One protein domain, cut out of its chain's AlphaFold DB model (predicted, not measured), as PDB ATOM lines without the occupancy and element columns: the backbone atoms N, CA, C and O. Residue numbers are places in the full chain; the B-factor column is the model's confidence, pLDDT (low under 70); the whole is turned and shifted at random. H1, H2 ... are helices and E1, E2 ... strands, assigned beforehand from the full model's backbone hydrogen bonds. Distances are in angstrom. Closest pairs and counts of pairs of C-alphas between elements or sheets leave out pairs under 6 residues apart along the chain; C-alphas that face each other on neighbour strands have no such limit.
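This is residues 62 to 230 of the 230 residues of a protein of Labrenzia alba (UniProt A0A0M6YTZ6). A strongly twisted antiparallel sheet of five strands, in the order E2 E1 E5 E4 E3, curls like part of a barrel, with H1 over one face and H2 on the inside of the curl, reaching from E1 to E3. Beside it is a helical lobe, where H5 and H6 form a hairpin, H7 crosses H5 and H3 packs on both hairpin helices; H4 is beside E3, H8 beside E4, and residues 142 to 147 stick out. The printed part has 169 residues with eight named helices and five named strands, in the order H1 E1 E2 H2 H3 H4 H5 H6 H7 E3 E4 E5 H8. The class is mixed, and the whole is compact, with a radius of gyration of the C-alphas of 16.0 A and spans of 45 by 38 by 32 A.

The strands are E1, residues 77 to 80; E2, 86 to 89; E3, 179 to 184, 15.4 A; E4, 187 to 197, 30.9 A; and E5, 210 to 216, 19.5 A. The helices are H1, 62 to 71, 14.3 A; H2, 91 to 99; H3, 108 to 113; H4, 117 to 121; H5, 125 to 142, 25.7 A; H6, 147 to 157, 15.3 A; H7, 162 to 167; and H8, 219 to 228, 14.2 A. C-alpha 62 is at (253.484, 287.694, 111.919), C-alpha 187 at (283.404, 295.412, 126.113) and C-alpha 228 at (276.914, 297.779, 115.719).

E3, E4 and E5 form a meander, each strand the antiparallel neighbour of the one before; N 189 and O 182 are 2.8 A apart, N 213 and O 194 2.8 A. Between the neighbour strands E1 and E5, N 78 and O 212 are within hydrogen-bond range at 2.8 A, and between the neighbour strands E1 and E2, N 79 and O 88 are within hydrogen-bond range at 2.8 A. H1 is on the sheet at a height of 9.0 A, along E1 at 16 degrees on the local plane. H2 stands at the sheet's level; the C-alphas of Ala 77 and Ala 93, the closest of E1 and H2, are 5.8 A apart. H4 and, only just, H8, at a height of 3.6 A, are at that level too; closest C-alphas are Ala 121 and His 183 of E3, 4.8 A, and Thr 221 and Leu 189 of E4, 5.0 A. H5 only grazes the sheet with residues 125 to 129. H5 touches H6 with residues 133 to 140 alone, at a shallow tilt of 24 degrees, opposite ways; C-alphas 140 and 149 are closest, 6.0 A. H7 touches H5 about perpendicular, at 81 degrees, with C-alphas 166 and 130 closest, 5.4 A. H3 only just touches H6, with 3 pairs of C-alphas within 8 A, Arg 110 and Leu 156 closest at 6.7 A. In each helix every O i to N i+4 pair is within hydrogen-bond range.

The C-alphas farthest apart, those of Asn 145 and Asn 230, are 45.8 A apart. The printed part has no cut. The links H7 to E3 and E4 to E5 are long. The pLDDT is under 70 at residues 171 to 176, 198 to 207 and 230.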
ATOM      1  N   ASP A  62     252.095 287.771 112.359       86.88
ATOM      2  CA  ASP A  62     253.484 287.694 111.919       86.88
ATOM      3  C   ASP A  62     254.055 289.067 111.513       86.88
ATOM      4  O   ASP A  62     255.155 289.447 111.937       86.88
ATOM      5  N   VAL A  63     253.276 289.845 110.754       90.62
ATOM      6  CA  VAL A  63     253.586 291.232 110.370       90.62
ATOM      7  C   VAL A  63     253.617 292.146 111.594       90.62
ATOM      8  O   VAL A  63     254.532 292.957 111.722       90.62
ATOM      9  N   SER A  64     252.666 291.999 112.517       89.38
ATOM     10  CA  SER A  64     252.605 292.816 113.738       89.38
ATOM     11  C   SER A  64     253.820 292.586 114.638       89.38
ATOM     12  O   SER A  64     254.440 293.546 115.089       89.38
ATOM     13  N   ILE A  65     254.212 291.323 114.841       90.88
ATOM     14  CA  ILE A  65     255.437 290.963 115.567       90.88
ATOM     15  C   ILE A  65     256.644 291.592 114.876       90.88
ATOM     16  O   ILE A  65     257.444 292.254 115.528       90.88
ATOM     17  N   THR A  66     256.753 291.452 113.553       94.19
ATOM     18  CA  THR A  66     257.862 292.031 112.778       94.19
ATOM     19  C   THR A  66     257.960 293.542 112.980       94.19
ATOM     20  O   THR A  66     259.049 294.054 113.231       94.19
ATOM     21  N   HIS A  67     256.828 294.249 112.940       94.38
ATOM     22  CA  HIS A  67     256.780 295.692 113.158       94.38
ATOM     23  C   HIS A  67     257.253 296.086 114.564       94.38
ATOM     24  O   HIS A  67     258.045 297.016 114.703       94.38
ATOM     25  N   ILE A  68     256.825 295.350 115.596       93.25
ATOM     26  CA  ILE A  68     257.279 295.568 116.978       93.25
ATOM     27  C   ILE A  68     258.794 295.373 117.073       93.25
ATOM     28  O   ILE A  68     259.493 296.260 117.556       93.25
ATOM     29  N   LEU A  69     259.319 294.248 116.574       96.56
ATOM     30  CA  LEU A  69     260.750 293.937 116.647       96.56
ATOM     31  C   LEU A  69     261.604 294.991 115.924       96.56
ATOM     32  O   LEU A  69     262.632 295.424 116.446       96.56
ATOM     33  N   GLN A  70     261.170 295.441 114.745       96.12
ATOM     34  CA  GLN A  70     261.849 296.500 113.995       96.12
ATOM     35  C   GLN A  70     261.795 297.854 114.712       96.12
ATOM     36  O   GLN A  70     262.772 298.601 114.675       96.12
ATOM     37  N   GLY A  71     260.695 298.158 115.405       95.25
ATOM     38  CA  GLY A  71     260.546 299.383 116.195       95.25
ATOM     39  C   GLY A  71     261.532 299.505 117.362       95.25
ATOM     40  O   GLY A  71     261.755 300.611 117.848       95.25
ATOM     41  N   HIS A  72     262.150 298.399 117.790       95.56
ATOM     42  CA  HIS A  72     263.164 298.389 118.847       95.56
ATOM     43  C   HIS A  72     264.596 298.648 118.361       95.56
ATOM     44  O   HIS A  72     265.487 298.823 119.193       95.56
ATOM     45  N   SER A  73     264.839 298.719 117.049       95.12
ATOM     46  CA  SER A  73     266.156 299.080 116.518       95.12
ATOM     47  C   SER A  73     266.616 300.449 117.058       95.12
ATOM     48  O   SER A  73     265.813 301.383 117.113       95.12
ATOM     49  N   PRO A  74     267.892 300.606 117.464       96.31
ATOM     50  CA  PRO A  74     269.041 299.720 117.229       96.31
ATOM     51  C   PRO A  74     269.278 298.664 118.328       96.31
ATOM     52  O   PRO A  74     270.373 298.112 118.413       96.31
ATOM     53  N   PHE A  75     268.312 298.401 119.208       97.06
ATOM     54  CA  PHE A  75     268.483 297.458 120.315       97.06
ATOM     55  C   PHE A  75     267.929 296.065 119.982       97.06
ATOM     56  O   PHE A  75     266.972 295.955 119.205       97.06
ATOM     57  N   PRO A  76     268.503 294.989 120.551       97.06
ATOM     58  CA  PRO A  76     268.035 293.634 120.305       97.06
ATOM     59  C   PRO A  76     266.590 293.438 120.754       97.06
ATOM     60  O   PRO A  76     266.228 293.731 121.896       97.06
ATOM     61  N   ALA A  77     265.788 292.872 119.863       97.25
ATOM     62  CA  ALA A  77     264.457 292.389 120.173       97.25
ATOM     63  C   ALA A  77     264.222 291.041 119.495       97.25
ATOM     64  O   ALA A  77     264.561 290.847 118.323       97.25
ATOM     65  N   VAL A  78     263.603 290.125 120.230       96.56
ATOM     66  CA  VAL A  78     263.254 288.786 119.761       96.56
ATOM     67  C   VAL A  78     261.809 288.450 120.092       96.56
ATOM     68  O   VAL A  78     261.264 288.895 121.099       96.56
ATOM     69  N   ALA A  79     261.183 287.648 119.240       94.94
ATOM     70  CA  ALA A  79     259.958 286.944 119.572       94.94
ATOM     71  C   ALA A  79     260.313 285.510 119.961       94.94
ATOM     72  O   ALA A  79     261.062 284.840 119.247       94.94
ATOM     73  N   ILE A  80     259.762 285.050 121.074       93.81
ATOM     74  CA  ILE A  80     259.983 283.725 121.646       93.81
ATOM     75  C   ILE A  80     258.643 283.068 121.969       93.81
ATOM     76  O   ILE A  80     257.641 283.761 122.157       93.81
ATOM     77  N   ASP A  81     258.626 281.740 122.035       90.31
ATOM     78  CA  ASP A  81     257.473 281.016 122.569       90.31
ATOM     79  C   ASP A  81     257.490 280.934 124.117       90.31
ATOM     80  O   ASP A  81     258.388 281.462 124.785       90.31
ATOM     81  N   ARG A  82     256.501 280.245 124.708       87.31
ATOM     82  CA  ARG A  82     256.350 280.087 126.167       87.31
ATOM     83  C   ARG A  82     257.540 279.408 126.852       87.31
ATOM     84  O   ARG A  82     257.687 279.566 128.064       87.31
ATOM     85  N   ILE A  83     258.368 278.672 126.107       91.56
ATOM     86  CA  ILE A  83     259.557 277.963 126.598       91.56
ATOM     87  C   ILE A  83     260.854 278.514 126.000       91.56
ATOM     88  O   ILE A  83     261.879 277.840 126.057       91.56
ATOM     89  N   TRP A  84     260.841 279.755 125.498       94.25
ATOM     90  CA  TRP A  84     262.019 280.469 124.996       94.25
ATOM     91  C   TRP A  84     262.636 279.908 123.706       94.25
ATOM     92  O   TRP A  84     263.807 280.175 123.417       94.25
ATOM     93  N   ASN A  85     261.881 279.181 122.880       94.94
ATOM     94  CA  ASN A  85     262.335 278.932 121.513       94.94
ATOM     95  C   ASN A  85     262.224 280.219 120.697       94.94
ATOM     96  O   ASN A  85     261.152 280.828 120.617       94.94
ATOM     97  N   LEU A  86     263.329 280.607 120.065       94.81
ATOM     98  CA  LEU A  86     263.413 281.771 119.200       94.81
ATOM     99  C   LEU A  86     262.515 281.588 117.970       94.81
ATOM    100  O   LEU A  86     262.718 280.682 117.168       94.81
ATOM    101  N   GLN A  87     261.545 282.488 117.813       93.06
ATOM    102  CA  GLN A  87     260.644 282.533 116.660       93.06
ATOM    103  C   GLN A  87     261.131 283.545 115.622       93.06
ATOM    104  O   GLN A  87     261.149 283.263 114.426       93.06
ATOM    105  N   LYS A  88     261.528 284.739 116.081       94.44
ATOM    106  CA  LYS A  88     262.029 285.835 115.240       94.44
ATOM    107  C   LYS A  88     263.006 286.716 116.002       94.44
ATOM    108  O   LYS A  88     262.936 286.810 117.222       94.44
ATOM    109  N   ALA A  89     263.849 287.428 115.269       96.12
ATOM    110  CA  ALA A  89     264.779 288.416 115.795       96.12
ATOM    111  C   ALA A  89     264.845 289.619 114.846       96.12
ATOM    112  O   ALA A  89     264.681 289.452 113.636       96.12
ATOM    113  N   ASN A  90     265.072 290.819 115.382       97.31
ATOM    114  CA  ASN A  90     265.466 291.966 114.563       97.31
ATOM    115  C   ASN A  90     266.964 291.914 114.208       97.31
ATOM    116  O   ASN A  90     267.729 291.144 114.795       97.31
ATOM    117  N   ASP A  91     267.395 292.747 113.256       96.69
ATOM    118  CA  ASP A  91     268.789 292.760 112.793       96.69
ATOM    119  C   ASP A  91     269.797 293.021 113.932       96.69
ATOM    120  O   ASP A  91     270.774 292.271 114.029       96.69
ATOM    121  N   PRO A  92     269.568 293.979 114.860       96.69
ATOM    122  CA  PRO A  92     270.451 294.153 116.012       96.69
ATOM    123  C   PRO A  92     270.583 292.912 116.899       96.69
ATOM    124  O   PRO A  92     271.683 292.623 117.370       96.69
ATOM    125  N   ALA A  93     269.503 292.154 117.120       96.06
ATOM    126  CA  ALA A  93     269.569 290.901 117.870       96.06
ATOM    127  C   ALA A  93     270.403 289.845 117.137       96.06
ATOM    128  O   ALA A  93     271.244 289.198 117.758       96.06
ATOM    129  N   MET A  94     270.241 289.718 115.819       94.75
ATOM    130  CA  MET A  94     271.044 288.791 115.013       94.75
ATOM    131  C   MET A  94     272.536 289.142 115.055       94.75
ATOM    132  O   MET A  94     273.373 288.261 115.260       94.75
ATOM    133  N   LEU A  95     272.881 290.427 114.924       95.06
ATOM    134  CA  LEU A  95     274.261 290.909 115.036       95.06
ATOM    135  C   LEU A  95     274.828 290.686 116.442       95.06
ATOM    136  O   LEU A  95     275.979 290.274 116.588       95.06
ATOM    137  N   PHE A  96     274.020 290.909 117.477       95.06
ATOM    138  CA  PHE A  96     274.406 290.666 118.864       95.06
ATOM    139  C   PHE A  96     274.688 289.184 119.134       95.06
ATOM    140  O   PHE A  96     275.745 288.848 119.669       95.06
ATOM    141  N   PHE A  97     273.801 288.283 118.706       93.56
ATOM    142  CA  PHE A  97     274.005 286.838 118.840       93.56
ATOM    143  C   PHE A  97     275.234 286.354 118.064       93.56
ATOM    144  O   PHE A  97     276.005 285.536 118.575       93.56
ATOM    145  N   ALA A  98     275.484 286.910 116.876       93.50
ATOM    146  CA  ALA A  98     276.707 286.644 116.125       93.50
ATOM    147  C   ALA A  98     277.961 287.130 116.876       93.50
ATOM    148  O   ALA A  98     278.961 286.412 116.935       93.50
ATOM    149  N   ALA A  99     277.910 288.308 117.508       93.81
ATOM    150  CA  ALA A  99     279.013 288.852 118.302       93.81
ATOM    151  C   ALA A  99     279.311 288.014 119.561       93.81
ATOM    152  O   ALA A  99     280.477 287.852 119.929       93.81
ATOM    153  N   LEU A 100     278.281 287.414 120.170       93.94
ATOM    154  CA  LEU A 100     278.415 286.427 121.250       93.94
ATOM    155  C   LEU A 100     278.990 285.085 120.778       93.94
ATOM    156  O   LEU A 100     279.314 284.234 121.607       93.94
ATOM    157  N   LYS A 101     279.118 284.882 119.459       91.06
ATOM    158  CA  LYS A 101     279.439 283.589 118.841       91.06
ATOM    159  C   LYS A 101     278.463 282.507 119.303       91.06
ATOM    160  O   LYS A 101     278.877 281.384 119.593       91.06
ATOM    161  N   GLY A 102     277.185 282.882 119.412       79.50
ATOM    162  CA  GLY A 102     276.114 281.951 119.731       79.50
ATOM    163  C   GLY A 102     276.126 280.768 118.772       79.50
ATOM    164  O   GLY A 102     276.487 280.895 117.600       79.50
ATOM    165  N   ASP A 103     275.785 279.598 119.289       78.69
ATOM    166  CA  ASP A 103     275.578 278.424 118.462       78.69
ATOM    167  C   ASP A 103     274.185 278.446 117.821       78.69
ATOM    168  O   ASP A 103     273.373 279.333 118.072       78.69
ATOM    169  N   ALA A 104     273.890 277.459 116.975       82.75
ATOM    170  CA  ALA A 104     272.580 277.315 116.339       82.75
ATOM    171  C   ALA A 104     271.510 276.741 117.293       82.75
ATOM    172  O   ALA A 104     270.600 276.047 116.847       82.75
ATOM    173  N   GLU A 105     271.645 276.966 118.603       92.25
ATOM    174  CA  GLU A 105     270.669 276.540 119.602       92.25
ATOM    175  C   GLU A 105     269.392 277.382 119.472       92.25
ATOM    176  O   GLU A 105     269.431 278.584 119.745       92.25
ATOM    177  N   PRO A 106     268.252 276.789 119.074       90.69
ATOM    178  CA  PRO A 106     267.015 277.543 118.899       90.69
ATOM    179  C   PRO A 106     266.407 277.995 120.230       90.69
ATOM    180  O   PRO A 106     265.654 278.967 120.254       90.69
ATOM    181  N   ASN A 107     266.703 277.304 121.336       96.25
ATOM    182  CA  ASN A 107     266.170 277.640 122.646       96.25
ATOM    183  C   ASN A 107     267.128 278.554 123.423       96.25
ATOM    184  O   ASN A 107     268.209 278.138 123.849       96.25
ATOM    185  N   LEU A 108     266.715 279.797 123.663       95.44
ATOM    186  CA  LEU A 108     267.587 280.796 124.283       95.44
ATOM    187  C   LEU A 108     268.002 280.404 125.711       95.44
ATOM    188  O   LEU A 108     269.154 280.623 126.087       95.44
ATOM    189  N   LEU A 109     267.129 279.740 126.484       96.31
ATOM    190  CA  LEU A 109     267.488 279.241 127.818       96.31
ATOM    191  C   LEU A 109     268.559 278.151 127.732       96.31
ATOM    192  O   LEU A 109     269.548 278.208 128.460       96.31
ATOM    193  N   ARG A 110     268.430 277.193 126.804       97.06
ATOM    194  CA  ARG A 110     269.480 276.180 126.593       97.06
ATOM    195  C   ARG A 110     270.808 276.833 126.224       97.06
ATOM    196  O   ARG A 110     271.828 276.442 126.788       97.06
ATOM    197  N   SER A 111     270.795 277.837 125.346       95.81
ATOM    198  CA  SER A 111     272.003 278.558 124.920       95.81
ATOM    199  C   SER A 111     272.695 279.273 126.089       95.81
ATOM    200  O   SER A 111     273.917 279.200 126.229       95.81
ATOM    201  N   MET A 112     271.921 279.889 126.988       95.62
ATOM    202  CA  MET A 112     272.444 280.581 128.173       95.62
ATOM    203  C   MET A 112     272.930 279.632 129.279       95.62
ATOM    204  O   MET A 112     273.860 279.971 130.011       95.62
ATOM    205  N   PHE A 113     272.312 278.459 129.447       97.25
ATOM    206  CA  PHE A 113     272.613 277.551 130.562       97.25
ATOM    207  C   PHE A 113     273.760 276.585 130.239       97.25
ATOM    208  O   PHE A 113     274.587 276.268 131.106       97.25
ATOM    209  N   LYS A 114     273.831 276.094 128.998       95.88
ATOM    210  CA  LYS A 114     274.829 275.089 128.626       95.88
ATOM    211  C   LYS A 114     276.230 275.705 128.534       95.88
ATOM    212  O   LYS A 114     276.369 276.865 128.150       95.88
ATOM    213  N   PRO A 115     277.296 274.957 128.871       95.75
ATOM    214  CA  PRO A 115     278.660 275.402 128.612       95.75
ATOM    215  C   PRO A 115     278.848 275.765 127.133       95.75
ATOM    216  O   PRO A 115     278.600 274.942 126.254       95.75
ATOM    217  N   GLY A 116     279.275 276.995 126.860       95.06
ATOM    218  CA  GLY A 116     279.396 277.506 125.499       95.06
ATOM    219  C   GLY A 116     279.700 279.004 125.455       95.06
ATOM    220  O   GLY A 116     279.837 279.632 126.509       95.06
ATOM    221  N   PRO A 117     279.818 279.588 124.250       95.50
ATOM    222  CA  PRO A 117     280.181 280.994 124.078       95.50
ATOM    223  C   PRO A 117     279.214 281.963 124.764       95.50
ATOM    224  O   PRO A 117     279.664 282.880 125.444       95.50
ATOM    225  N   VAL A 118     277.902 281.709 124.665       95.88
ATOM    226  CA  VAL A 118     276.868 282.565 125.272       95.88
ATOM    227  C   VAL A 118     276.971 282.553 126.792       95.88
ATOM    228  O   VAL A 118     277.092 283.614 127.393       95.88
ATOM    229  N   ARG A 119     277.012 281.370 127.420       96.00
ATOM    230  CA  ARG A 119     277.224 281.248 128.870       96.00
ATOM    231  C   ARG A 119     278.489 281.968 129.331       96.00
ATOM    232  O   ARG A 119     278.434 282.726 130.291       96.00
ATOM    233  N   SER A 120     279.612 281.743 128.651       96.06
ATOM    234  CA  SER A 120     280.900 282.352 129.007       96.06
ATOM    235  C   SER A 120     280.921 283.869 128.831       96.06
ATOM    236  O   SER A 120     281.741 284.540 129.451       96.06
ATOM    237  N   ALA A 121     280.041 284.413 127.990       96.75
ATOM    238  CA  ALA A 121     279.879 285.848 127.842       96.75
ATOM    239  C   ALA A 121     279.062 286.467 128.986       96.75
ATOM    240  O   ALA A 121     279.157 287.671 129.173       96.75
ATOM    241  N   ILE A 122     278.277 285.708 129.758       97.12
ATOM    242  CA  ILE A 122     277.455 286.271 130.838       97.12
ATOM    243  C   ILE A 122     278.306 286.428 132.110       97.12
ATOM    244  O   ILE A 122     278.592 285.456 132.807       97.12
ATOM    245  N   GLY A 123     278.688 287.661 132.442       96.25
ATOM    246  CA  GLY A 123     279.557 287.980 133.580       96.25
ATOM    247  C   GLY A 123     278.923 287.711 134.951       96.25
ATOM    248  O   GLY A 123     279.625 287.354 135.892       96.25
ATOM    249  N   ASN A 124     277.596 287.824 135.068       94.81
ATOM    250  CA  ASN A 124     276.828 287.479 136.273       94.81
ATOM    251  C   ASN A 124     275.964 286.220 136.075       94.81
ATOM    252  O   ASN A 124     274.802 286.177 136.478       94.81
ATOM    253  N   TRP A 125     276.531 285.189 135.437       95.75
ATOM    254  CA  TRP A 125     275.797 283.991 135.011       95.75
ATOM    255  C   TRP A 125     274.965 283.342 136.122       95.75
ATOM    256  O   TRP A 125     273.793 283.048 135.899       95.75
ATOM    257  N   GLU A 126     275.531 283.166 137.320       94.00
ATOM    258  CA  GLU A 126     274.845 282.499 138.435       94.00
ATOM    259  C   GLU A 126     273.558 283.224 138.858       94.00
ATOM    260  O   GLU A 126     272.530 282.594 139.105       94.00
ATOM    261  N   GLU A 127     273.592 284.556 138.902       91.44
ATOM    262  CA  GLU A 127     272.432 285.383 139.241       91.44
ATOM    263  C   GLU A 127     271.339 285.260 138.173       91.44
ATOM    264  O   GLU A 127     270.167 285.026 138.486       91.44
ATOM    265  N   VAL A 128     271.748 285.357 136.905       92.62
ATOM    266  CA  VAL A 128     270.856 285.324 135.744       92.62
ATOM    267  C   VAL A 128     270.157 283.974 135.634       92.62
ATOM    268  O   VAL A 128     268.927 283.921 135.573       92.62
ATOM    269  N   ILE A 129     270.905 282.866 135.652       93.69
ATOM    270  CA  ILE A 129     270.302 281.540 135.479       93.69
ATOM    271  C   ILE A 129     269.430 281.140 136.659       93.69
ATOM    272  O   ILE A 129     268.394 280.516 136.454       93.69
ATOM    273  N   LYS A 130     269.776 281.547 137.884       91.81
ATOM    274  CA  LYS A 130     268.942 281.283 139.058       91.81
ATOM    275  C   LYS A 130     267.572 281.938 138.929       91.81
ATOM    276  O   LYS A 130     266.554 281.306 139.213       91.81
ATOM    277  N   ALA A 131     267.535 283.192 138.489       90.00
ATOM    278  CA  ALA A 131     266.279 283.902 138.304       90.00
ATOM    279  C   ALA A 131     265.469 283.369 137.121       90.00
ATOM    280  O   ALA A 131     264.264 283.170 137.266       90.00
ATOM    281  N   LEU A 132     266.115 283.082 135.985       92.12
ATOM    282  CA  LEU A 132     265.447 282.482 134.827       92.12
ATOM    283  C   LEU A 132     264.900 281.087 135.148       92.12
ATOM    284  O   LEU A 132     263.769 280.777 134.782       92.12
ATOM    285  N   TYR A 133     265.654 280.267 135.885       94.12
ATOM    286  CA  TYR A 133     265.198 278.950 136.323       94.12
ATOM    287  C   TYR A 133     263.984 279.074 137.242       94.12
ATOM    288  O   TYR A 133     262.962 278.439 137.001       94.12
ATOM    289  N   ARG A 134     264.046 279.965 138.242       91.25
ATOM    290  CA  ARG A 134     262.917 280.215 139.145       91.25
ATOM    291  C   ARG A 134     261.678 280.722 138.403       91.25
ATOM    292  O   ARG A 134     260.557 280.351 138.746       91.25
ATOM    293  N   PHE A 135     261.872 281.574 137.402       89.62
ATOM    294  CA  PHE A 135     260.795 282.036 136.537       89.62
ATOM    295  C   PHE A 135     260.175 280.865 135.756       89.62
ATOM    296  O   PHE A 135     258.953 280.713 135.754       89.62
ATOM    297  N   LEU A 136     260.998 280.000 135.154       92.06
ATOM    298  CA  LEU A 136     260.526 278.827 134.417       92.06
ATOM    299  C   LEU A 136     259.781 277.835 135.323       92.06
ATOM    300  O   LEU A 136     258.730 277.343 134.929       92.06
ATOM    301  N   GLU A 137     260.255 277.584 136.547       93.06
ATOM    302  CA  GLU A 137     259.539 276.753 137.530       93.06
ATOM    303  C   GLU A 137     258.115 277.261 137.788       93.06
ATOM    304  O   GLU A 137     257.171 276.474 137.849       93.06
ATOM    305  N   LEU A 138     257.955 278.578 137.951       89.75
ATOM    306  CA  LEU A 138     256.648 279.195 138.161       89.75
ATOM    307  C   LEU A 138     255.753 279.029 136.930       89.75
ATOM    308  O   LEU A 138     254.576 278.703 137.075       89.75
ATOM    309  N   GLU A 139     256.294 279.209 135.727       87.25
ATOM    310  CA  GLU A 139     255.539 279.022 134.486       87.25
ATOM    311  C   GLU A 139     255.119 277.563 134.262       87.25
ATOM    312  O   GLU A 139     253.979 277.323 133.857       87.25
ATOM    313  N   VAL A 140     255.991 276.600 134.584       91.75
ATOM    314  CA  VAL A 140     255.689 275.159 134.547       91.75
ATOM    315  C   VAL A 140     254.614 274.809 135.574       91.75
ATOM    316  O   VAL A 140     253.653 274.116 135.251       91.75
ATOM    317  N   ALA A 141     254.707 275.332 136.800       90.25
ATOM    318  CA  ALA A 141     253.704 275.088 137.838       90.25
ATOM    319  C   ALA A 141     252.310 275.619 137.459       90.25
ATOM    320  O   ALA A 141     251.297 275.053 137.869       90.25
ATOM    321  N   ARG A 142     252.242 276.691 136.656       85.88
ATOM    322  CA  ARG A 142     250.981 277.236 136.121       85.88
ATOM    323  C   ARG A 142     250.405 276.423 134.961       85.88
ATOM    324  O   ARG A 142     249.229 276.606 134.652       85.88
ATOM    325  N   ARG A 143     251.208 275.560 134.329       87.50
ATOM    326  CA  ARG A 143     250.828 274.696 133.203       87.50
ATOM    327  C   ARG A 143     251.165 273.224 133.496       87.50
ATOM    328  O   ARG A 143     252.082 272.660 132.899       87.50
ATOM    329  N   PRO A 144     250.462 272.575 134.439       87.19
ATOM    330  CA  PRO A 144     250.783 271.209 134.852       87.19
ATOM    331  C   PRO A 144     250.633 270.158 133.740       87.19
ATOM    332  O   PRO A 144     251.171 269.064 133.888       87.19
ATOM    333  N   ASN A 145     249.935 270.458 132.638       88.00
ATOM    334  CA  ASN A 145     249.808 269.547 131.496       88.00
ATOM    335  C   ASN A 145     250.829 269.829 130.375       88.00
ATOM    336  O   ASN A 145     250.811 269.169 129.337       88.00
ATOM    337  N   ASP A 146     251.734 270.788 130.575       89.56
ATOM    338  CA  ASP A 146     252.767 271.167 129.614       89.56
ATOM    339  C   ASP A 146     254.044 270.333 129.791       89.56
ATOM    340  O   ASP A 146     255.041 270.754 130.387       89.56
ATOM    341  N   THR A 147     254.008 269.113 129.256       92.31
ATOM    342  CA  THR A 147     255.119 268.152 129.330       92.31
ATOM    343  C   THR A 147     256.404 268.685 128.693       92.31
ATOM    344  O   THR A 147     257.502 268.337 129.119       92.31
ATOM    345  N   GLU A 148     256.300 269.539 127.675       92.38
ATOM    346  CA  GLU A 148     257.466 270.102 126.992       92.38
ATOM    347  C   GLU A 148     258.236 271.065 127.902       92.38
ATOM    348  O   GLU A 148     259.457 270.959 128.022       92.38
ATOM    349  N   ALA A 149     257.524 271.951 128.607       93.62
ATOM    350  CA  ALA A 149     258.141 272.848 129.580       93.62
ATOM    351  C   ALA A 149     258.717 272.078 130.782       93.62
ATOM    352  O   ALA A 149     259.800 272.412 131.263       93.62
ATOM    353  N   GLN A 150     258.039 271.013 131.229       96.44
ATOM    354  CA  GLN A 150     258.552 270.121 132.276       96.44
ATOM    355  C   GLN A 150     259.863 269.447 131.856       96.44
ATOM    356  O   GLN A 150     260.833 269.462 132.613       96.44
ATOM    357  N   ASN A 151     259.922 268.911 130.634       97.19
ATOM    358  CA  ASN A 151     261.134 268.299 130.094       97.19
ATOM    359  C   ASN A 151     262.266 269.320 129.950       97.19
ATOM    360  O   ASN A 151     263.397 269.022 130.322       97.19
ATOM    361  N   LEU A 152     261.974 270.538 129.479       97.38
ATOM    362  CA  LEU A 152     262.973 271.605 129.421       97.38
ATOM    363  C   LEU A 152     263.537 271.921 130.812       97.38
ATOM    364  O   LEU A 152     264.749 272.028 130.960       97.38
ATOM    365  N   LEU A 153     262.688 272.043 131.835       97.00
ATOM    366  CA  LEU A 153     263.130 272.322 133.203       97.00
ATOM    367  C   LEU A 153     264.057 271.217 133.745       97.00
ATOM    368  O   LEU A 153     265.076 271.524 134.370       97.00
ATOM    369  N   ILE A 154     263.729 269.947 133.474       97.31
ATOM    370  CA  ILE A 154     264.561 268.782 133.820       97.31
ATOM    371  C   ILE A 154     265.904 268.845 133.084       97.31
ATOM    372  O   ILE A 154     266.959 268.724 133.710       97.31
ATOM    373  N   ASP A 155     265.874 269.083 131.773       97.56
ATOM    374  CA  ASP A 155     267.073 269.158 130.942       97.56
ATOM    375  C   ASP A 155     268.003 270.287 131.387       97.56
ATOM    376  O   ASP A 155     269.210 270.082 131.508       97.56
ATOM    377  N   LEU A 156     267.455 271.478 131.656       97.81
ATOM    378  CA  LEU A 156     268.229 272.626 132.127       97.81
ATOM    379  C   LEU A 156     268.868 272.339 133.486       97.81
ATOM    380  O   LEU A 156     270.035 272.663 133.683       97.81
ATOM    381  N   HIS A 157     268.137 271.698 134.401       97.56
ATOM    382  CA  HIS A 157     268.664 271.314 135.711       97.56
ATOM    383  C   HIS A 157     269.833 270.323 135.608       97.56
ATOM    384  O   HIS A 157     270.760 270.367 136.416       97.56
ATOM    385  N   ALA A 158     269.808 269.439 134.608       97.56
ATOM    386  CA  ALA A 158     270.865 268.463 134.364       97.56
ATOM    387  C   ALA A 158     272.139 269.067 133.734       97.56
ATOM    388  O   ALA A 158     273.154 268.373 133.631       97.56
ATOM    389  N   LEU A 159     272.122 270.337 133.307       97.50
ATOM    390  CA  LEU A 159     273.292 270.979 132.708       97.50
ATOM    391  C   LEU A 159     274.394 271.267 133.752       97.50
ATOM    392  O   LEU A 159     274.103 271.606 134.902       97.50
ATOM    393  N   PRO A 160     275.685 271.201 133.360       96.50
ATOM    394  CA  PRO A 160     276.803 271.360 134.290       96.50
ATOM    395  C   PRO A 160     276.770 272.665 135.103       96.50
ATOM    396  O   PRO A 160     276.767 273.763 134.539       96.50
ATOM    397  N   GLY A 161     276.812 272.542 136.432       95.00
ATOM    398  CA  GLY A 161     276.840 273.658 137.386       95.00
ATOM    399  C   GLY A 161     275.492 274.347 137.629       95.00
ATOM    400  O   GLY A 161     275.426 275.256 138.447       95.00
ATOM    401  N   VAL A 162     274.414 273.940 136.948       96.25
ATOM    402  CA  VAL A 162     273.096 274.573 137.114       96.25
ATOM    403  C   VAL A 162     272.469 274.209 138.463       96.25
ATOM    404  O   VAL A 162     272.051 275.103 139.197       96.25
ATOM    405  N   ALA A 163     272.466 272.923 138.831       95.75
ATOM    406  CA  ALA A 163     271.941 272.462 140.121       95.75
ATOM    407  C   ALA A 163     272.642 273.133 141.318       95.75
ATOM    408  O   ALA A 163     271.981 273.565 142.264       95.75
ATOM    409  N   ASP A 164     273.969 273.288 141.242       95.12
ATOM    410  CA  ASP A 164     274.765 273.940 142.285       95.12
ATOM    411  C   ASP A 164     274.315 275.392 142.486       95.12
ATOM    412  O   ASP A 164     274.002 275.791 143.607       95.12
ATOM    413  N   VAL A 165     274.180 276.158 141.398       93.38
ATOM    414  CA  VAL A 165     273.744 277.562 141.439       93.38
ATOM    415  C   VAL A 165     272.323 277.718 141.982       93.38
ATOM    416  O   VAL A 165     272.059 278.608 142.798       93.38
ATOM    417  N   ILE A 166     271.394 276.864 141.549       92.12
ATOM    418  CA  ILE A 166     269.992 276.924 141.992       92.12
ATOM    419  C   ILE A 166     269.886 276.622 143.489       92.12
ATOM    420  O   ILE A 166     269.084 277.249 144.182       92.12
ATOM    421  N   SER A 167     270.727 275.717 144.001       91.06
ATOM    422  CA  SER A 167     270.749 275.337 145.416       91.06
ATOM    423  C   SER A 167     271.270 276.431 146.357       91.06
ATOM    424  O   SER A 167     271.046 276.359 147.567       91.06
ATOM    425  N   LEU A 168     271.944 277.461 145.826       87.12
ATOM    426  CA  LEU A 168     272.460 278.560 146.637       87.12
ATOM    427  C   LEU A 168     271.313 279.297 147.359       87.12
ATOM    428  O   LEU A 168     270.207 279.410 146.820       87.12
ATOM    429  N   PRO A 169     271.548 279.901 148.535       80.44
ATOM    430  CA  PRO A 169     270.563 280.766 149.182       80.44
ATOM    431  C   PRO A 169     270.163 281.944 148.283       80.44
ATOM    432  O   PRO A 169     270.976 282.469 147.517       80.44
ATOM    433  N   ALA A 170     268.896 282.355 148.321       70.44
ATOM    434  CA  ALA A 170     268.478 283.581 147.645       70.44
ATOM    435  C   ALA A 170     269.137 284.798 148.316       70.44
ATOM    436  O   ALA A 170     269.287 284.827 149.536       70.44
ATOM    437  N   HIS A 171     269.507 285.809 147.528       66.75
ATOM    438  CA  HIS A 171     269.945 287.086 148.085       66.75
ATOM    439  C   HIS A 171     268.791 287.724 148.873       66.75
ATOM    440  O   HIS A 171     267.652 287.732 148.406       66.75
ATOM    441  N   GLU A 172     269.083 288.286 150.050       55.00
ATOM    442  CA  GLU A 172     268.078 288.846 150.974       55.00
ATOM    443  C   GLU A 172     267.248 289.992 150.366       55.00
ATOM    444  O   GLU A 172     266.173 290.325 150.869       55.00
ATOM    445  N   ARG A 173     267.734 290.605 149.280       58.69
ATOM    446  CA  ARG A 173     267.047 291.655 148.522       58.69
ATOM    447  C   ARG A 173     267.240 291.417 147.023       58.69
ATOM    448  O   ARG A 173     268.281 291.809 146.498       58.69
ATOM    449  N   PRO A 174     266.287 290.784 146.322       58.62
ATOM    450  CA  PRO A 174     266.354 290.722 144.869       58.62
ATOM    451  C   PRO A 174     266.289 292.143 144.299       58.62
ATOM    452  O   PRO A 174     265.486 292.964 144.754       58.62
ATOM    453  N   ALA A 175     267.145 292.449 143.321       59.78
ATOM    454  CA  ALA A 175     267.042 293.699 142.580       59.78
ATOM    455  C   ALA A 175     265.661 293.771 141.894       59.78
ATOM    456  O   ALA A 175     265.170 292.750 141.407       59.78
ATOM    457  N   PRO A 176     265.018 294.951 141.835       60.31
ATOM    458  CA  PRO A 176     263.694 295.087 141.227       60.31
ATOM    459  C   PRO A 176     263.697 294.800 139.717       60.31
ATOM    460  O   PRO A 176     262.643 294.523 139.153       60.31
ATOM    461  N   VAL A 177     264.868 294.854 139.071       70.25
ATOM    462  CA  VAL A 177     265.070 294.524 137.657       70.25
ATOM    463  C   VAL A 177     266.353 293.704 137.524       70.25
ATOM    464  O   VAL A 177     267.377 294.068 138.100       70.25
ATOM    465  N   MET A 178     266.298 292.609 136.764       81.31
ATOM    466  CA  MET A 178     267.461 291.785 136.432       81.31
ATOM    467  C   MET A 178     268.300 292.482 135.354       81.31
ATOM    468  O   MET A 178     267.814 292.702 134.241       81.31
ATOM    469  N   THR A 179     269.555 292.808 135.662       91.38
ATOM    470  CA  THR A 179     270.542 293.243 134.663       91.38
ATOM    471  C   THR A 179     271.410 292.057 134.271       91.38
ATOM    472  O   THR A 179     272.014 291.419 135.127       91.38
ATOM    473  N   ILE A 180     271.512 291.783 132.977       95.12
ATOM    474  CA  ILE A 180     272.430 290.793 132.425       95.12
ATOM    475  C   ILE A 180     273.701 291.522 131.993       95.12
ATOM    476  O   ILE A 180     273.644 292.490 131.229       95.12
ATOM    477  N   LEU A 181     274.844 291.068 132.498       96.75
ATOM    478  CA  LEU A 181     276.160 291.572 132.125       96.75
ATOM    479  C   LEU A 181     276.732 290.674 131.031       96.75
ATOM    480  O   LEU A 181     276.968 289.498 131.283       96.75
ATOM    481  N   PHE A 182     276.968 291.212 129.837       97.56
ATOM    482  CA  PHE A 182     277.603 290.487 128.738       97.56
ATOM    483  C   PHE A 182     279.007 291.025 128.447       97.56
ATOM    484  O   PHE A 182     279.187 292.225 128.274       97.56
ATOM    485  N   HIS A 183     279.982 290.135 128.304       96.88
ATOM    486  CA  HIS A 183     281.326 290.428 127.816       96.88
ATOM    487  C   HIS A 183     281.414 290.100 126.325       96.88
ATOM    488  O   HIS A 183     281.464 288.932 125.932       96.88
ATOM    489  N   VAL A 184     281.439 291.129 125.476       94.25
ATOM    490  CA  VAL A 184     281.397 290.987 124.011       94.25
ATOM    491  C   VAL A 184     282.488 291.826 123.369       94.25
ATOM    492  O   VAL A 184     282.540 293.038 123.544       94.25
ATOM    493  N   GLY A 185     283.388 291.190 122.613       86.62
ATOM    494  CA  GLY A 185     284.449 291.909 121.894       86.62
ATOM    495  C   GLY A 185     285.355 292.763 122.795       86.62
ATOM    496  O   GLY A 185     285.850 293.795 122.351       86.62
ATOM    497  N   GLY A 186     285.545 292.361 124.058       89.38
ATOM    498  CA  GLY A 186     286.321 293.114 125.052       89.38
ATOM    499  C   GLY A 186     285.584 294.302 125.685       89.38
ATOM    500  O   GLY A 186     286.231 295.124 126.326       89.38
ATOM    501  N   GLN A 187     284.268 294.410 125.490       94.19
ATOM    502  CA  GLN A 187     283.404 295.412 126.113       94.19
ATOM    503  C   GLN A 187     282.418 294.749 127.075       94.19
ATOM    504  O   GLN A 187     281.934 293.646 126.810       94.19
ATOM    505  N   ASP A 188     282.088 295.467 128.147       97.00
ATOM    506  CA  ASP A 188     281.087 295.057 129.126       97.00
ATOM    507  C   ASP A 188     279.771 295.756 128.804       97.00
ATOM    508  O   ASP A 188     279.672 296.981 128.865       97.00
ATOM    509  N   LEU A 189     278.762 294.968 128.456       97.69
ATOM    510  CA  LEU A 189     277.425 295.433 128.128       97.69
ATOM    511  C   LEU A 189     276.488 295.116 129.287       97.69
ATOM    512  O   LEU A 189     276.463 293.992 129.789       97.69
ATOM    513  N   ARG A 190     275.687 296.095 129.691       97.19
ATOM    514  CA  ARG A 190     274.670 295.952 130.732       97.19
ATOM    515  C   ARG A 190     273.294 296.043 130.098       97.19
ATOM    516  O   ARG A 190     272.931 297.091 129.568       97.19
ATOM    517  N   LEU A 191     272.535 294.955 130.148       96.12
ATOM    518  CA  LEU A 191     271.239 294.851 129.487       96.12
ATOM    519  C   LEU A 191     270.130 294.521 130.480       96.12
ATOM    520  O   LEU A 191     270.269 293.622 131.304       96.12
ATOM    521  N   PHE A 192     269.008 295.222 130.373       92.00
ATOM    522  CA  PHE A 192     267.760 294.841 131.023       92.00
ATOM    523  C   PHE A 192     266.909 294.039 130.043       92.00
ATOM    524  O   PHE A 192     266.677 294.499 128.925       92.00
ATOM    525  N   SER A 193     266.425 292.873 130.467       90.31
ATOM    526  CA  SER A 193     265.419 292.127 129.707       90.31
ATOM    527  C   SER A 193     264.020 292.613 130.083       90.31
ATOM    528  O   SER A 193     263.647 292.630 131.258       90.31
ATOM    529  N   LEU A 194     263.249 293.025 129.078       90.50
ATOM    530  CA  LEU A 194     261.827 293.322 129.197       90.50
ATOM    531  C   LEU A 194     261.051 292.360 128.302       90.50
ATOM    532  O   LEU A 194     261.219 292.371 127.082       90.50
ATOM    533  N   ILE A 195     260.164 291.584 128.922       89.06
ATOM    534  CA  ILE A 195     259.299 290.625 128.238       89.06
ATOM    535  C   ILE A 195     257.875 291.160 128.229       89.06
ATOM    536  O   ILE A 195     257.261 291.359 129.278       89.06
ATOM    537  N   ALA A 196     257.347 291.370 127.030       86.88
ATOM    538  CA  ALA A 196     255.970 291.753 126.788       86.88
ATOM    539  C   ALA A 196     255.189 290.563 126.221       86.88
ATOM    540  O   ALA A 196     255.591 289.934 125.241       86.88
ATOM    541  N   THR A 197     254.043 290.266 126.825       78.25
ATOM    542  CA  THR A 197     253.079 289.301 126.285       78.25
ATOM    543  C   THR A 197     252.036 290.046 125.461       78.25
ATOM    544  O   THR A 197     251.544 291.096 125.880       78.25
ATOM    545  N   VAL A 198     251.676 289.509 124.296       69.31
ATOM    546  CA  VAL A 198     250.623 290.087 123.451       69.31
ATOM    547  C   VAL A 198     249.264 289.820 124.110       69.31
ATOM    548  O   VAL A 198     248.717 288.724 124.039       69.31
ATOM    549  N   GLY A 199     248.741 290.819 124.825       56.84
ATOM    550  CA  GLY A 199     247.523 290.695 125.629       56.84
ATOM    551  C   GLY A 199     246.221 290.837 124.832       56.84
ATOM    552  O   GLY A 199     246.150 291.629 123.898       56.84
ATOM    553  N   MET A 200     245.185 290.121 125.295       51.75
ATOM    554  CA  MET A 200     243.778 290.024 124.830       51.75
ATOM    555  C   MET A 200     243.382 288.747 124.090       51.75
ATOM    556  O   MET A 200     242.216 288.603 123.715       51.75
ATOM    557  N   SER A 201     244.277 287.780 123.932       51.56
ATOM    558  CA  SER A 201     243.842 286.511 123.375       51.56
ATOM    559  C   SER A 201     243.228 285.598 124.427       51.56
ATOM    560  O   SER A 201     243.852 285.269 125.426       51.56
ATOM    561  N   SER A 202     242.005 285.133 124.187       55.00
ATOM    562  CA  SER A 202     241.482 283.944 124.865       55.00
ATOM    563  C   SER A 202     242.014 282.633 124.264       55.00
ATOM    564  O   SER A 202     241.577 281.565 124.691       55.00
ATOM    565  N   ASP A 203     242.864 282.724 123.239       61.28
ATOM    566  CA  ASP A 203     243.439 281.618 122.471       61.28
ATOM    567  C   ASP A 203     244.788 281.191 123.056       61.28
ATOM    568  O   ASP A 203     245.723 281.994 123.132       61.28
ATOM    569  N   ALA A 204     244.885 279.905 123.392       61.22
ATOM    570  CA  ALA A 204     246.099 279.264 123.879       61.22
ATOM    571  C   ALA A 204     247.298 279.444 122.935       61.22
ATOM    572  O   ALA A 204     248.422 279.538 123.406       61.22
ATOM    573  N   ALA A 205     247.081 279.564 121.621       62.88
ATOM    574  CA  ALA A 205     248.171 279.765 120.668       62.88
ATOM    575  C   ALA A 205     248.822 281.161 120.764       62.88
ATOM    576  O   ALA A 205     250.002 281.308 120.455       62.88
ATOM    577  N   LEU A 206     248.073 282.195 121.176       60.44
ATOM    578  CA  LEU A 206     248.612 283.550 121.393       60.44
ATOM    579  C   LEU A 206     249.201 283.719 122.797       60.44
ATOM    580  O   LEU A 206     250.105 284.536 122.955       60.44
ATOM    581  N   ASP A 207     248.733 282.942 123.783       63.12
ATOM    582  CA  ASP A 207     249.322 282.903 125.134       63.12
ATOM    583  C   ASP A 207     250.818 282.524 125.104       63.12
ATOM    584  O   ASP A 207     251.556 282.815 126.054       63.12
ATOM    585  N   ASP A 208     251.263 281.904 124.007       75.25
ATOM    586  CA  ASP A 208     252.603 281.358 123.880       75.25
ATOM    587  C   ASP A 208     253.608 282.324 123.246       75.25
ATOM    588  O   ASP A 208     254.789 282.187 123.534       75.25
ATOM    589  N   ILE A 209     253.207 283.334 122.461       84.69
ATOM    590  CA  ILE A 209     254.176 284.265 121.848       84.69
ATOM    591  C   ILE A 209     254.460 285.454 122.769       84.69
ATOM    592  O   ILE A 209     253.560 286.180 123.203       84.69
ATOM    593  N   ARG A 210     255.746 285.708 123.011       89.44
ATOM    594  CA  ARG A 210     256.249 286.832 123.805       89.44
ATOM    595  C   ARG A 210     257.303 287.595 123.024       89.44
ATOM    596  O   ARG A 210     258.043 287.012 122.238       89.44
ATOM    597  N   VAL A 211     257.380 288.899 123.256       93.31
ATOM    598  CA  VAL A 211     258.451 289.750 122.739       93.31
ATOM    599  C   VAL A 211     259.402 290.057 123.884       93.31
ATOM    600  O   VAL A 211     258.992 290.647 124.879       93.31
ATOM    601  N   GLU A 212     260.658 289.658 123.744       94.25
ATOM    602  CA  GLU A 212     261.735 290.004 124.663       94.25
ATOM    603  C   GLU A 212     262.619 291.079 124.030       94.25
ATOM    604  O   GLU A 212     263.032 290.981 122.875       94.25
ATOM    605  N   THR A 213     262.898 292.126 124.796       95.00
ATOM    606  CA  THR A 213     263.725 293.258 124.377       95.00
ATOM    607  C   THR A 213     264.875 293.419 125.350       95.00
ATOM    608  O   THR A 213     264.675 293.362 126.564       95.00
ATOM    609  N   LEU A 214     266.079 293.613 124.818       95.12
ATOM    610  CA  LEU A 214     267.275 293.857 125.614       95.12
ATOM    611  C   LEU A 214     267.616 295.341 125.528       95.12
ATOM    612  O   LEU A 214     268.083 295.833 124.502       95.12
ATOM    613  N   LEU A 215     267.358 296.062 126.614       94.75
ATOM    614  CA  LEU A 215     267.535 297.507 126.685       94.75
ATOM    615  C   LEU A 215     268.871 297.850 127.358       94.75
ATOM    616  O   LEU A 215     269.196 297.247 128.382       94.75
ATOM    617  N   PRO A 216     269.638 298.824 126.839       96.19
ATOM    618  CA  PRO A 216     270.877 299.258 127.474       96.19
ATOM    619  C   PRO A 216     270.600 299.854 128.857       96.19
ATOM    620  O   PRO A 216     269.738 300.718 129.013       96.19
ATOM    621  N   ALA A 217     271.355 299.404 129.855       95.06
ATOM    622  CA  ALA A 217     271.284 299.908 131.223       95.06
ATOM    623  C   ALA A 217     272.204 301.114 131.476       95.06
ATOM    624  O   ALA A 217     272.085 301.768 132.511       95.06
ATOM    625  N   ASP A 218     273.122 301.396 130.550       95.56
ATOM    626  CA  ASP A 218     274.033 302.535 130.586       95.56
ATOM    627  C   ASP A 218     274.331 303.077 129.175       95.56
ATOM    628  O   ASP A 218     274.051 302.437 128.153       95.56
ATOM    629  N   ASP A 219     274.892 304.289 129.119       96.94
ATOM    630  CA  ASP A 219     275.205 304.971 127.858       96.94
ATOM    631  C   ASP A 219     276.280 304.238 127.047       96.94
ATOM    632  O   ASP A 219     276.206 304.205 125.820       96.94
ATOM    633  N   ALA A 220     277.240 303.584 127.709       96.62
ATOM    634  CA  ALA A 220     278.283 302.813 127.034       96.62
ATOM    635  C   ALA A 220     277.688 301.642 126.234       96.62
ATOM    636  O   ALA A 220     278.005 301.461 125.055       96.62
ATOM    637  N   THR A 221     276.761 300.894 126.839       97.12
ATOM    638  CA  THR A 221     276.027 299.813 126.168       97.12
ATOM    639  C   THR A 221     275.165 300.363 125.037       97.12
ATOM    640  O   THR A 221     275.135 299.799 123.942       97.12
ATOM    641  N   ARG A 222     274.496 301.501 125.262       96.94
ATOM    642  CA  ARG A 222     273.687 302.176 124.239       96.94
ATOM    643  C   ARG A 222     274.520 302.556 123.012       96.94
ATOM    644  O   ARG A 222     274.111 302.284 121.885       96.94
ATOM    645  N   GLU A 223     275.680 303.168 123.222       96.44
ATOM    646  CA  GLU A 223     276.605 303.550 122.154       96.44
ATOM    647  C   GLU A 223     277.159 302.348 121.392       96.44
ATOM    648  O   GLU A 223     277.371 302.436 120.181       96.44
ATOM    649  N   TRP A 224     277.391 301.228 122.077       96.44
ATOM    650  CA  TRP A 224     277.859 300.003 121.438       96.44
ATOM    651  C   TRP A 224     276.856 299.494 120.393       96.44
ATOM    652  O   TRP A 224     277.240 299.251 119.251       96.44
ATOM    653  N   PHE A 225     275.562 299.438 120.730       96.19
ATOM    654  CA  PHE A 225     274.508 299.023 119.788       96.19
ATOM    655  C   PHE A 225     274.305 300.000 118.626       96.19
ATOM    656  O   PHE A 225     274.075 299.576 117.491       96.19
ATOM    657  N   LEU A 226     274.446 301.302 118.885       95.00
ATOM    658  CA  LEU A 226     274.423 302.323 117.835       95.00
ATOM    659  C   LEU A 226     275.565 302.130 116.827       95.00
ATOM    660  O   LEU A 226     275.359 302.331 115.636       95.00
ATOM    661  N   LYS A 227     276.756 301.727 117.288       93.69
ATOM    662  CA  LYS A 227     277.907 301.430 116.418       93.69
ATOM    663  C   LYS A 227     277.760 300.097 115.688       93.69
ATOM    664  O   LYS A 227     278.203 300.005 114.556       93.69
ATOM    665  N   LEU A 228     277.151 299.094 116.323       89.06
ATOM    666  CA  LEU A 228     276.914 297.779 115.719       89.06
ATOM    667  C   LEU A 228     275.936 297.844 114.534       89.06
ATOM    668  O   LEU A 228     276.026 297.028 113.625       89.06
ATOM    669  N   SER A 229     274.996 298.791 114.573       77.75
ATOM    670  CA  SER A 229     273.924 298.932 113.578       77.75
ATOM    671  C   SER A 229     274.282 299.841 112.387       77.75
ATOM    672  O   SER A 229     273.439 300.020 111.509       77.75
ATOM    673  N   ASN A 230     275.485 300.433 112.376       66.81
ATOM    674  CA  ASN A 230     276.021 301.267 111.288       66.81
ATOM    675  C   ASN A 230     276.985 300.468 110.408       66.81
ATOM    676  O   ASN A 230     277.009 300.739 109.188       66.81
TER     677      ASN A 230